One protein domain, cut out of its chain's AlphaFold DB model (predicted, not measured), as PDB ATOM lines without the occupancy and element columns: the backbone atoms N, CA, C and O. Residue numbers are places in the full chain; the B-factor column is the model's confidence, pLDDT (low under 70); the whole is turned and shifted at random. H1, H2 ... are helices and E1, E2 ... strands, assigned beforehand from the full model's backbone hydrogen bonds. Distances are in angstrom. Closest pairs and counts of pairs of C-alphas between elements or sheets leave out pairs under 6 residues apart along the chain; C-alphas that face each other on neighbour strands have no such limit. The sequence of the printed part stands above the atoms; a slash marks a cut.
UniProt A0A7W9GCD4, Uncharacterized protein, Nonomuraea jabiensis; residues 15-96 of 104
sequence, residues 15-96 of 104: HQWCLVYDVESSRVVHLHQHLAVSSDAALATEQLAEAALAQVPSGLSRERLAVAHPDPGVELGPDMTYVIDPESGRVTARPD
ATOM      1  N   HIS A  15     129.605 161.018 151.611       83.19
ATOM      2  CA  HIS A  15     128.741 160.122 150.849       83.19
ATOM      3  C   HIS A  15     129.513 159.511 149.679       83.19
ATOM      4  O   HIS A  15     129.954 160.226 148.781       83.19
ATOM      5  N   GLN A  16     129.619 158.186 149.656       86.62
ATOM      6  CA  GLN A  16     130.180 157.437 148.537       86.62
ATOM      7  C   GLN A  16     129.118 156.521 147.949       86.62
ATOM      8  O   GLN A  16     128.369 155.866 148.676       86.62
ATOM      9  N   TRP A  17     129.071 156.465 146.623       87.81
ATOM     10  CA  TRP A  17     128.061 155.712 145.901       87.81
ATOM     11  C   TRP A  17     128.696 154.869 144.809       87.81
ATOM     12  O   TRP A  17     129.640 155.299 144.144       87.81
ATOM     13  N   CYS A  18     128.136 153.687 144.588       90.06
ATOM     14  CA  CYS A  18     128.403 152.908 143.392       90.06
ATOM     15  C   CYS A  18     127.161 152.111 142.984       90.06
ATOM     16  O   CYS A  18     126.249 151.865 143.778       90.06
ATOM     17  N   LEU A  19     127.107 151.745 141.710       90.94
ATOM     18  CA  LEU A  19     125.999 151.009 141.119       90.94
ATOM     19  C   LEU A  19     126.525 149.675 140.625       90.94
ATOM     20  O   LEU A  19     127.475 149.633 139.845       90.94
ATOM     21  N   VAL A  20     125.889 148.591 141.050       91.44
ATOM     22  CA  VAL A  20     126.136 147.274 140.476       91.44
ATOM     23  C   VAL A  20     125.142 147.040 139.358       91.44
ATOM     24  O   VAL A  20     123.936 147.241 139.532       91.44
ATOM     25  N   TYR A  21     125.643 146.580 138.223       89.38
ATOM     26  CA  TYR A  21     124.837 146.296 137.051       89.38
ATOM     27  C   TYR A  21     125.223 144.978 136.405       89.38
ATOM     28  O   TYR A  21     126.356 144.512 136.520       89.38
ATOM     29  N   ASP A  22     124.249 144.386 135.729       88.75
ATOM     30  CA  ASP A  22     124.450 143.226 134.878       88.75
ATOM     31  C   ASP A  22     125.000 143.678 133.518       88.75
ATOM     32  O   ASP A  22     124.393 144.511 132.843       88.75
ATOM     33  N   VAL A  23     126.158 143.151 133.119       87.44
ATOM     34  CA  VAL A  23     126.866 143.580 131.901       87.44
ATOM     35  C   VAL A  23     126.158 143.154 130.616       87.44
ATOM     36  O   VAL A  23     126.256 143.855 129.613       87.44
ATOM     37  N   GLU A  24     125.421 142.039 130.630       86.44
ATOM     38  CA  GLU A  24     124.707 141.540 129.447       86.44
ATOM     39  C   GLU A  24     123.493 142.418 129.119       86.44
ATOM     40  O   GLU A  24     123.240 142.743 127.960       86.44
ATOM     41  N   SER A  25     122.738 142.817 130.142       83.25
ATOM     42  CA  SER A  25     121.509 143.602 129.997       83.25
ATOM     43  C   SER A  25     121.690 145.101 130.241       83.25
ATOM     44  O   SER A  25     120.753 145.865 130.011       83.25
ATOM     45  N   SER A  26     122.869 145.531 130.707       82.31
ATOM     46  CA  SER A  26     123.168 146.909 131.139       82.31
ATOM     47  C   SER A  26     122.199 147.445 132.204       82.31
ATOM     48  O   SER A  26     122.002 148.654 132.337       82.31
ATOM     49  N   ARG A  27     121.558 146.547 132.962       82.81
ATOM     50  CA  ARG A  27     120.577 146.901 133.992       82.81
ATOM     51  C   ARG A  27     121.246 147.038 135.344       82.81
ATOM     52  O   ARG A  27     121.934 146.122 135.786       82.81
ATOM     53  N   VAL A  28     120.974 148.141 136.033       86.62
ATOM     54  CA  VAL A  28     121.348 148.296 137.441       86.62
ATOM     55  C   VAL A  28     120.529 147.330 138.290       86.62
ATOM     56  O   VAL A  28     119.303 147.299 138.207       86.62
ATOM     57  N   VAL A  29     121.223 146.536 139.100       87.88
ATOM     58  CA  VAL A  29     120.634 145.525 139.989       87.88
ATOM     59  C   VAL A  29     120.763 145.903 141.461       87.88
ATOM     60  O   VAL A  29     120.023 145.388 142.294       87.88
ATOM     61  N   HIS A  30     121.694 146.799 141.792       88.31
ATOM     62  CA  HIS A  30     121.901 147.273 143.152       88.31
ATOM     63  C   HIS A  30     122.516 148.674 143.146       88.31
ATOM     64  O   HIS A  30     123.441 148.953 142.387       88.31
ATOM     65  N   LEU A  31     122.018 149.539 144.024       88.56
ATOM     66  CA  LEU A  31     122.605 150.837 144.326       88.56
ATOM     67  C   LEU A  31     123.189 150.749 145.733       88.56
ATOM     68  O   LEU A  31     122.462 150.473 146.687       88.56
ATOM     69  N   HIS A  32     124.496 150.959 145.845       90.06
ATOM     70  CA  HIS A  32     125.215 150.881 147.104       90.06
ATOM     71  C   HIS A  32     125.600 152.278 147.587       90.06
ATOM     72  O   HIS A  32     126.162 153.077 146.833       90.06
ATOM     73  N   GLN A  33     125.315 152.548 148.859       88.25
ATOM     74  CA  GLN A  33     125.702 153.769 149.550       88.25
ATOM     75  C   GLN A  33     126.603 153.423 150.730       88.25
ATOM     76  O   GLN A  33     126.229 152.628 151.593       88.25
ATOM     77  N   HIS A  34     127.749 154.089 150.803       88.06
ATOM     78  CA  HIS A  34     128.584 154.116 151.990       88.06
ATOM     79  C   HIS A  34     128.608 155.534 152.565       88.06
ATOM     80  O   HIS A  34     128.854 156.509 151.855       88.06
ATOM     81  N   LEU A  35     128.323 155.639 153.860       86.69
ATOM     82  CA  LEU A  35     128.363 156.886 154.614       86.69
ATOM     83  C   LEU A  35     129.565 156.840 155.550       86.69
ATOM     84  O   LEU A  35     129.505 156.223 156.615       86.69
ATOM     85  N   ALA A  36     130.650 157.490 155.150       85.75
ATOM     86  CA  ALA A  36     131.816 157.633 156.001       85.75
ATOM     87  C   ALA A  36     131.636 158.837 156.932       85.75
ATOM     88  O   ALA A  36     131.172 159.899 156.525       85.75
ATOM     89  N   VAL A  37     132.026 158.693 158.197       82.12
ATOM     90  CA  VAL A  37     131.935 159.780 159.193       82.12
ATOM     91  C   VAL A  37     132.923 160.927 158.931       82.12
ATOM     92  O   VAL A  37     132.812 161.989 159.534       82.12
ATOM     93  N   SER A  38     133.903 160.713 158.052       81.19
ATOM     94  CA  SER A  38     134.883 161.698 157.590       81.19
ATOM     95  C   SER A  38     135.539 161.219 156.290       81.19
ATOM     96  O   SER A  38     135.429 160.047 155.934       81.19
ATOM     97  N   SER A  39     136.277 162.097 155.604       77.50
ATOM     98  CA  SER A  39     137.039 161.718 154.405       77.50
ATOM     99  C   SER A  39     138.127 160.672 154.682       77.50
ATOM    100  O   SER A  39     138.368 159.822 153.836       77.50
ATOM    101  N   ASP A  40     138.756 160.682 155.863       83.44
ATOM    102  CA  ASP A  40     139.729 159.648 156.264       83.44
ATOM    103  C   ASP A  40     139.082 158.272 156.486       83.44
ATOM    104  O   ASP A  40     139.755 157.247 156.418       83.44
ATOM    105  N   ALA A  41     137.778 158.248 156.767       83.56
ATOM    106  CA  ALA A  41     136.994 157.025 156.903       83.56
ATOM    107  C   ALA A  41     136.375 156.569 155.570       83.56
ATOM    108  O   ALA A  41     135.678 155.555 155.550       83.56
ATOM    109  N   ALA A  42     136.595 157.309 154.477       86.50
ATOM    110  CA  ALA A  42     136.110 156.939 153.157       86.50
ATOM    111  C   ALA A  42     136.798 155.659 152.667       86.50
ATOM    112  O   ALA A  42     138.005 155.467 152.830       86.50
ATOM    113  N   LEU A  43     136.023 154.785 152.033       87.81
ATOM    114  CA  LEU A  43     136.537 153.570 151.418       87.81
ATOM    115  C   LEU A  43     137.246 153.893 150.104       87.81
ATOM    116  O   LEU A  43     136.813 154.766 149.346       87.81
ATOM    117  N   ALA A  44     138.297 153.138 149.785       90.81
ATOM    118  CA  ALA A  44     138.831 153.139 148.430       90.81
ATOM    119  C   ALA A  44     137.787 152.578 147.446       90.81
ATOM    120  O   ALA A  44     136.970 151.728 147.809       90.81
ATOM    121  N   THR A  45     137.843 153.009 146.183       88.12
ATOM    122  CA  THR A  45     136.917 152.595 145.113       88.12
ATOM    123  C   THR A  45     136.766 151.073 145.009       88.12
ATOM    124  O   THR A  45     135.657 150.565 144.878       88.12
ATOM    125  N   GLU A  46     137.868 150.328 145.122       90.44
ATOM    126  CA  GLU A  46     137.850 148.860 145.070       90.44
ATOM    127  C   GLU A  46     137.106 148.251 146.266       90.44
ATOM    128  O   GLU A  46     136.260 147.381 146.084       90.44
ATOM    129  N   GLN A  47     137.337 148.763 147.477       93.12
ATOM    130  CA  GLN A  47     136.666 148.281 148.690       93.12
ATOM    131  C   GLN A  47     135.163 148.569 148.658       93.12
ATOM    132  O   GLN A  47     134.356 147.742 149.082       93.12
ATOM    133  N   LEU A  48     134.778 149.735 148.132       91.56
ATOM    134  CA  LEU A  48     133.379 150.096 147.925       91.56
ATOM    135  C   LEU A  48     132.707 149.147 146.919       91.56
ATOM    136  O   LEU A  48     131.591 148.681 147.154       91.56
ATOM    137  N   ALA A  49     133.394 148.821 145.821       91.75
ATOM    138  CA  ALA A  49     132.913 147.874 144.821       91.75
ATOM    139  C   ALA A  49     132.759 146.453 145.390       91.75
ATOM    140  O   ALA A  49     131.736 145.806 145.160       91.75
ATOM    141  N   GLU A  50     133.728 145.976 146.174       92.81
ATOM    142  CA  GLU A  50     133.645 144.680 146.854       92.81
ATOM    143  C   GLU A  50     132.471 144.624 147.839       92.81
ATOM    144  O   GLU A  50     131.704 143.657 147.835       92.81
ATOM    145  N   ALA A  51     132.287 145.676 148.645       92.00
ATOM    146  CA  ALA A  51     131.175 145.784 149.585       92.00
ATOM    147  C   ALA A  51     129.813 145.785 148.871       92.00
ATOM    148  O   ALA A  51     128.872 145.136 149.338       92.00
ATOM    149  N   ALA A  52     129.715 146.456 147.723       92.69
ATOM    150  CA  ALA A  52     128.515 146.456 146.895       92.69
ATOM    151  C   ALA A  52     128.229 145.064 146.309       92.69
ATOM    152  O   ALA A  52     127.127 144.541 146.463       92.69
ATOM    153  N   LEU A  53     129.232 144.411 145.708       91.62
ATOM    154  CA  LEU A  53     129.115 143.061 145.138       91.62
ATOM    155  C   LEU A  53     128.823 141.979 146.190       91.62
ATOM    156  O   LEU A  53     128.293 140.917 145.858       91.62
ATOM    157  N   ALA A  54     129.190 142.204 147.452       91.19
ATOM    158  CA  ALA A  54     128.846 141.318 148.561       91.19
ATOM    159  C   ALA A  54     127.366 141.408 148.967       91.19
ATOM    160  O   ALA A  54     126.836 140.444 149.515       91.19
ATOM    161  N   GLN A  55     126.700 142.532 148.684       89.81
ATOM    162  CA  GLN A  55     125.288 142.757 149.009       89.81
ATOM    163  C   GLN A  55     124.328 142.382 147.879       89.81
ATOM    164  O   GLN A  55     123.115 142.337 148.090       89.81
ATOM    165  N   VAL A  56     124.848 142.081 146.688       87.81
ATOM    166  CA  VAL A  56     124.014 141.600 145.585       87.81
ATOM    167  C   VAL A  56     123.472 140.203 145.918       87.81
ATOM    168  O   VAL A  56     124.241 139.338 146.346       87.81
ATOM    169  N   PRO A  57     122.167 139.943 145.708       81.19
ATOM    170  CA  PRO A  57     121.584 138.626 145.927       81.19
ATOM    171  C   PRO A  57     122.327 137.522 145.163       81.19
ATOM    172  O   PRO A  57     122.628 137.664 143.978       81.19
ATOM    173  N   SER A  58     122.540 136.376 145.813       76.81
ATOM    174  CA  SER A  58     123.288 135.229 145.269       76.81
ATOM    175  C   SER A  58     122.662 134.563 144.033       76.81
ATOM    176  O   SER A  58     123.269 133.670 143.448       76.81
ATOM    177  N   GLY A  59     121.459 134.982 143.629       79.88
ATOM    178  CA  GLY A  59     120.793 134.523 142.408       79.88
ATOM    179  C   GLY A  59     121.358 135.116 141.113       79.88
ATOM    180  O   GLY A  59     120.971 134.668 140.037       79.88
ATOM    181  N   LEU A  60     122.257 136.103 141.193       80.69
ATOM    182  CA  LEU A  60     122.955 136.675 140.041       80.69
ATOM    183  C   LEU A  60     124.393 136.160 139.991       80.69
ATOM    184  O   LEU A  60     125.090 136.151 141.007       80.69
ATOM    185  N   SER A  61     124.856 135.740 138.808       84.56
ATOM    186  CA  SER A  61     126.246 135.298 138.680       84.56
ATOM    187  C   SER A  61     127.196 136.488 138.761       84.56
ATOM    188  O   SER A  61     127.088 137.423 137.969       84.56
ATOM    189  N   ARG A  62     128.167 136.428 139.680       84.44
ATOM    190  CA  ARG A  62     129.175 137.483 139.872       84.44
ATOM    191  C   ARG A  62     129.983 137.797 138.619       84.44
ATOM    192  O   ARG A  62     130.391 138.935 138.454       84.44
ATOM    193  N   GLU A  63     130.191 136.820 137.741       87.56
ATOM    194  CA  GLU A  63     130.920 137.018 136.480       87.56
ATOM    195  C   GLU A  63     130.196 137.958 135.502       87.56
ATOM    196  O   GLU A  63     130.810 138.478 134.575       87.56
ATOM    197  N   ARG A  64     128.897 138.190 135.720       88.38
ATOM    198  CA  ARG A  64     128.062 139.092 134.920       88.38
ATOM    199  C   ARG A  64     127.867 140.451 135.577       88.38
ATOM    200  O   ARG A  64     127.182 141.297 135.015       88.38
ATOM    201  N   LEU A  65     128.426 140.659 136.765       90.62
ATOM    202  CA  LEU A  65     128.248 141.887 137.519       90.62
ATOM    203  C   LEU A  65     129.473 142.779 137.377       90.62
ATOM    204  O   LEU A  65     130.606 142.342 137.565       90.62
ATOM    205  N   ALA A  66     129.220 144.051 137.107       91.00
ATOM    206  CA  ALA A  66     130.224 145.099 137.123       91.00
ATOM    207  C   ALA A  66     129.765 146.251 138.021       91.00
ATOM    208  O   ALA A  66     128.584 146.369 138.357       91.00
ATOM    209  N   VAL A  67     130.719 147.086 138.429       92.06
ATOM    210  CA  VAL A  67     130.472 148.233 139.305       92.06
ATOM    211  C   VAL A  67     130.816 149.517 138.566       92.06
ATOM    212  O   VAL A  67     131.932 149.676 138.076       92.06
ATOM    213  N   ALA A  68     129.861 150.439 138.514       91.44
ATOM    214  CA  ALA A  68     130.038 151.780 137.983       91.44
ATOM    215  C   ALA A  68     130.041 152.807 139.121       91.44
ATOM    216  O   ALA A  68     129.255 152.714 140.068       91.44
ATOM    217  N   HIS A  69     130.916 153.804 139.006       87.81
ATOM    218  CA  HIS A  69     131.019 154.903 139.961       87.81
ATOM    219  C   HIS A  69     130.463 156.165 139.297       87.81
ATOM    220  O   HIS A  69     131.058 156.642 138.328       87.81
ATOM    221  N   PRO A  70     129.301 156.669 139.741       83.31
ATOM    222  CA  PRO A  70     128.723 157.873 139.169       83.31
ATOM    223  C   PRO A  70     129.602 159.093 139.454       83.31
ATOM    224  O   PRO A  70     130.216 159.202 140.516       83.31
ATOM    225  N   ASP A  71     129.628 160.028 138.503       80.94
ATOM    226  CA  ASP A  71     130.252 161.334 138.705       80.94
ATOM    227  C   ASP A  71     129.575 162.056 139.896       80.94
ATOM    228  O   ASP A  71     128.360 161.929 140.077       80.94
ATOM    229  N   PRO A  72     130.302 162.873 140.681       70.38
ATOM    230  CA  PRO A  72     129.785 163.509 141.903       70.38
ATOM    231  C   PRO A  72     128.620 164.496 141.686       70.38
ATOM    232  O   PRO A  72     128.072 165.011 142.655       70.38
ATOM    233  N   GLY A  73     128.242 164.773 140.435       69.25
ATOM    234  CA  GLY A  73     127.080 165.594 140.074       69.25
ATOM    235  C   GLY A  73     125.845 164.801 139.634       69.25
ATOM    236  O   GLY A  73     124.857 165.414 139.239       69.25
ATOM    237  N   VAL A  74     125.890 163.465 139.637       74.94
ATOM    238  CA  VAL A  74     124.735 162.632 139.277       74.94
ATOM    239  C   VAL A  74     123.814 162.507 140.488       74.94
ATOM    240  O   VAL A  74     124.190 161.925 141.502       74.94
ATOM    241  N   GLU A  75     122.590 163.024 140.372       73.44
ATOM    242  CA  GLU A  75     121.564 162.837 141.398       73.44
ATOM    243  C   GLU A  75     121.108 161.375 141.427       73.44
ATOM    244  O   GLU A  75     120.552 160.850 140.456       73.44
ATOM    245  N   LEU A  76     121.367 160.716 142.556       76.25
ATOM    246  CA  LEU A  76     120.914 159.362 142.827       76.25
ATOM    247  C   LEU A  76     119.676 159.420 143.730       76.25
ATOM    248  O   LEU A  76     119.723 159.968 144.829       76.25
ATOM    249  N   GLY A  77     118.573 158.836 143.276       72.56
ATOM    250  CA  GLY A  77     117.331 158.696 144.022       72.56
ATOM    251  C   GLY A  77     116.519 157.458 143.616       72.56
ATOM    252  O   GLY A  77     116.830 156.805 142.616       72.56
ATOM    253  N   PRO A  78     115.482 157.114 144.397       68.31
ATOM    254  CA  PRO A  78     114.596 155.985 144.112       68.31
ATOM    255  C   PRO A  78     113.736 156.193 142.854       68.31
ATOM    256  O   PRO A  78     113.374 155.217 142.210       68.31
ATOM    257  N   ASP A  79     113.468 157.446 142.475       74.38
ATOM    258  CA  ASP A  79     112.628 157.818 141.323       74.38
ATOM    259  C   ASP A  79     113.441 158.041 140.033       74.38
ATOM    260  O   ASP A  79     113.007 158.730 139.106       74.38
ATOM    261  N   MET A  80     114.658 157.496 139.987       79.75
ATOM    262  CA  MET A  80     115.576 157.646 138.865       79.75
ATOM    263  C   MET A  80     115.843 156.290 138.217       79.75
ATOM    264  O   MET A  80     116.176 155.307 138.879       79.75
ATOM    265  N   THR A  81     115.782 156.254 136.891       80.69
ATOM    266  CA  THR A  81     116.349 155.168 136.099       80.69
ATOM    267  C   THR A  81     117.815 155.478 135.800       80.69
ATOM    268  O   THR A  81     118.140 156.548 135.282       80.69
ATOM    269  N   TYR A  82     118.712 154.527 136.046       81.44
ATOM    270  CA  TYR A  82     120.129 154.670 135.710       81.44
ATOM    271  C   TYR A  82     120.464 153.899 134.440       81.44
ATOM    272  O   TYR A  82     120.137 152.720 134.314       81.44
ATOM    273  N   VAL A  83     121.146 154.569 133.516       80.12
ATOM    274  CA  VAL A  83     121.726 153.950 132.323       80.12
ATOM    275  C   VAL A  83     123.236 153.987 132.456       80.12
ATOM    276  O   VAL A  83     123.802 155.035 132.774       80.12
ATOM    277  N   ILE A  84     123.874 152.847 132.212       82.94
ATOM    278  CA  ILE A  84     125.327 152.716 132.250       82.94
ATOM    279  C   ILE A  84     125.822 152.507 130.829       82.94
ATOM    280  O   ILE A  84     125.349 151.617 130.124       82.94
ATOM    281  N   ASP A  85     126.760 153.350 130.416       81.25
ATOM    282  CA  ASP A  85     127.496 153.161 129.177       81.25
ATOM    283  C   ASP A  85     128.526 152.033 129.374       81.25
ATOM    284  O   ASP A  85     129.399 152.160 130.234       81.25
ATOM    285  N   PRO A  86     128.435 150.914 128.636       70.44
ATOM    286  CA  PRO A  86     129.265 149.741 128.898       70.44
ATOM    287  C   PRO A  86     130.736 149.932 128.502       70.44
ATOM    288  O   PRO A  86     131.587 149.209 129.012       70.44
ATOM    289  N   GLU A  87     131.049 150.883 127.614       76.62
ATOM    290  CA  GLU A  87     132.422 151.137 127.163       76.62
ATOM    291  C   GLU A  87     133.187 152.041 128.136       76.62
ATOM    292  O   GLU A  87     134.358 151.807 128.424       76.62
ATOM    293  N   SER A  88     132.523 153.070 128.660       77.44
ATOM    294  CA  SER A  88     133.120 154.056 129.567       77.44
ATOM    295  C   SER A  88     132.801 153.820 131.044       77.44
ATOM    296  O   SER A  88     133.421 154.444 131.904       77.44
ATOM    297  N   GLY A  89     131.820 152.969 131.360       73.94
ATOM    298  CA  GLY A  89     131.289 152.795 132.716       73.94
ATOM    299  C   GLY A  89     130.527 154.020 133.230       73.94
ATOM    300  O   GLY A  89     130.210 154.101 134.418       73.94
ATOM    301  N   ARG A  90     130.244 154.996 132.359       83.00
ATOM    302  CA  ARG A  90     129.602 156.249 132.749       83.00
ATOM    303  C   ARG A  90     128.149 156.013 133.131       83.00
ATOM    304  O   ARG A  90     127.378 155.435 132.368       83.00
ATOM    305  N   VAL A  91     127.762 156.557 134.278       83.88
ATOM    306  CA  VAL A  91     126.387 156.517 134.776       83.88
ATOM    307  C   VAL A  91     125.652 157.781 134.353       83.88
ATOM    308  O   VAL A  91     126.109 158.892 134.607       83.88
ATOM    309  N   THR A  92     124.477 157.615 133.758       82.50
ATOM    310  CA  THR A  92     123.520 158.702 133.540       82.50
ATOM    311  C   THR A  92     122.237 158.388 134.293       82.50
ATOM    312  O   THR A  92     121.590 157.379 134.017       82.50
ATOM    313  N   ALA A  93     121.854 159.258 135.224       82.81
ATOM    314  CA  ALA A  93     120.541 159.199 135.849       82.81
ATOM    315  C   ALA A  93     119.514 159.900 134.951       82.81
ATOM    316  O   ALA A  93     119.775 160.967 134.392       82.81
ATOM    317  N   ARG A  94     118.347 159.287 134.786       80.12
ATOM    318  CA  ARG A  94     117.191 159.865 134.105       80.12
ATOM    319  C   ARG A  94     116.004 159.800 135.060       80.12
ATOM    320  O   ARG A  94     115.842 158.762 135.696       80.12
ATOM    321  N   PRO A  95     115.184 160.855 135.163       74.19
ATOM    322  CA  PRO A  95     113.937 160.765 135.911       74.19
ATOM    323  C   PRO A  95     113.102 159.625 135.337       74.19
ATOM    324  O   PRO A  95     112.982 159.496 134.112       74.19
ATOM    325  N   ASP A  96     112.586 158.772 136.216       68.56
ATOM    326  CA  ASP A  96     111.748 157.664 135.798       68.56
ATOM    327  C   ASP A  96     110.482 158.225 135.128       68.56
ATOM    328  O   ASP A  96     109.762 159.061 135.677       68.56
TER     329      ASP A  96
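What this domain is: This is residues 15 to 96 of the 104 residues of an uncharacterized protein of Nonomuraea jabiensis (UniProt A0A7W9GCD4). A long hairpin of E1 and E2, with the short strand E3 at the free side of E1, makes a three-stranded sheet in the middle; helix H1 covers one face of it. A small hairpin, E4 and E5, crosses over the other face, and the two sheets are only partly face to face. The printed part has 82 residues with one named helix and five named strands, in the order E1, E2, H1, E3, E4, E5; the sheets E2 - E1 - E3 and E4 - E5 are both antiparallel, and the class is mixed, helices and strands. The whole is compact, with a radius of gyration of the C-alphas of 12.5 A, and rounded, spanning 36 by 29 by 23 A.

Where its parts are: E1, residues 15 to 22, begins with C-alpha 15 at (128.741, 160.122, 150.849) and is 23.6 A long. E2, residues 27 to 36, is the longest strand at 26.9 A. H1 is residues 45 to 55, 15.7 A, with C-alpha 45 at (136.917, 152.595, 145.113). E3 is residues 65 to 68, 10.1 A. E4 is residues 80 to 84, 12.8 A, and E5 is residues 91 to 95, 13.2 A, ending with C-alpha 95 at (113.937, 160.765, 135.911).

How they stand to each other: E1 is the inner strand of its sheet, which is only just strongly twisted, with C-alphas up to 4.2 A off its best plane. Within hydrogen-bond range are N 18 and O 32, 3.1 A, between E1 and E2, and N 19 and O 68, 2.9 A, between E1 and E3. H1 is on this sheet, two layers with the helix on one face, at a height over the sheet of 7.3 A. It lies over E1 and runs slantwise to it at 59 degrees on the local plane, only just short of across. The closest C-alphas of H1 and E2 are those of Ala 52 and His 32, 5.5 A. E2, H1 and E3 form a split strand-helix-strand unit, two strands running the same way with E1 between them, and its crossover is right-handed. In H1 every O i to N i+4 pair is within hydrogen-bond range. E4 and E5 are a hairpin, with N 83 and O 92 at 2.9 A. The two sheets form a sandwich, two sheets face to face, their strands at 82 degrees. The closest C-alphas of E2 and E4 are those of Val 28 and Tyr 82, 6.7 A. H1 is apart from E4 and E5.

The domain as a whole: The C-alphas farthest apart are those of Glu 24 and Ser 38, 36.1 A. The printed part has no cut. The link E3 to E4, 11 residues, is long. The mean pLDDT of the printed part is 84.0, and residues 73, 78 and 96 are under 70.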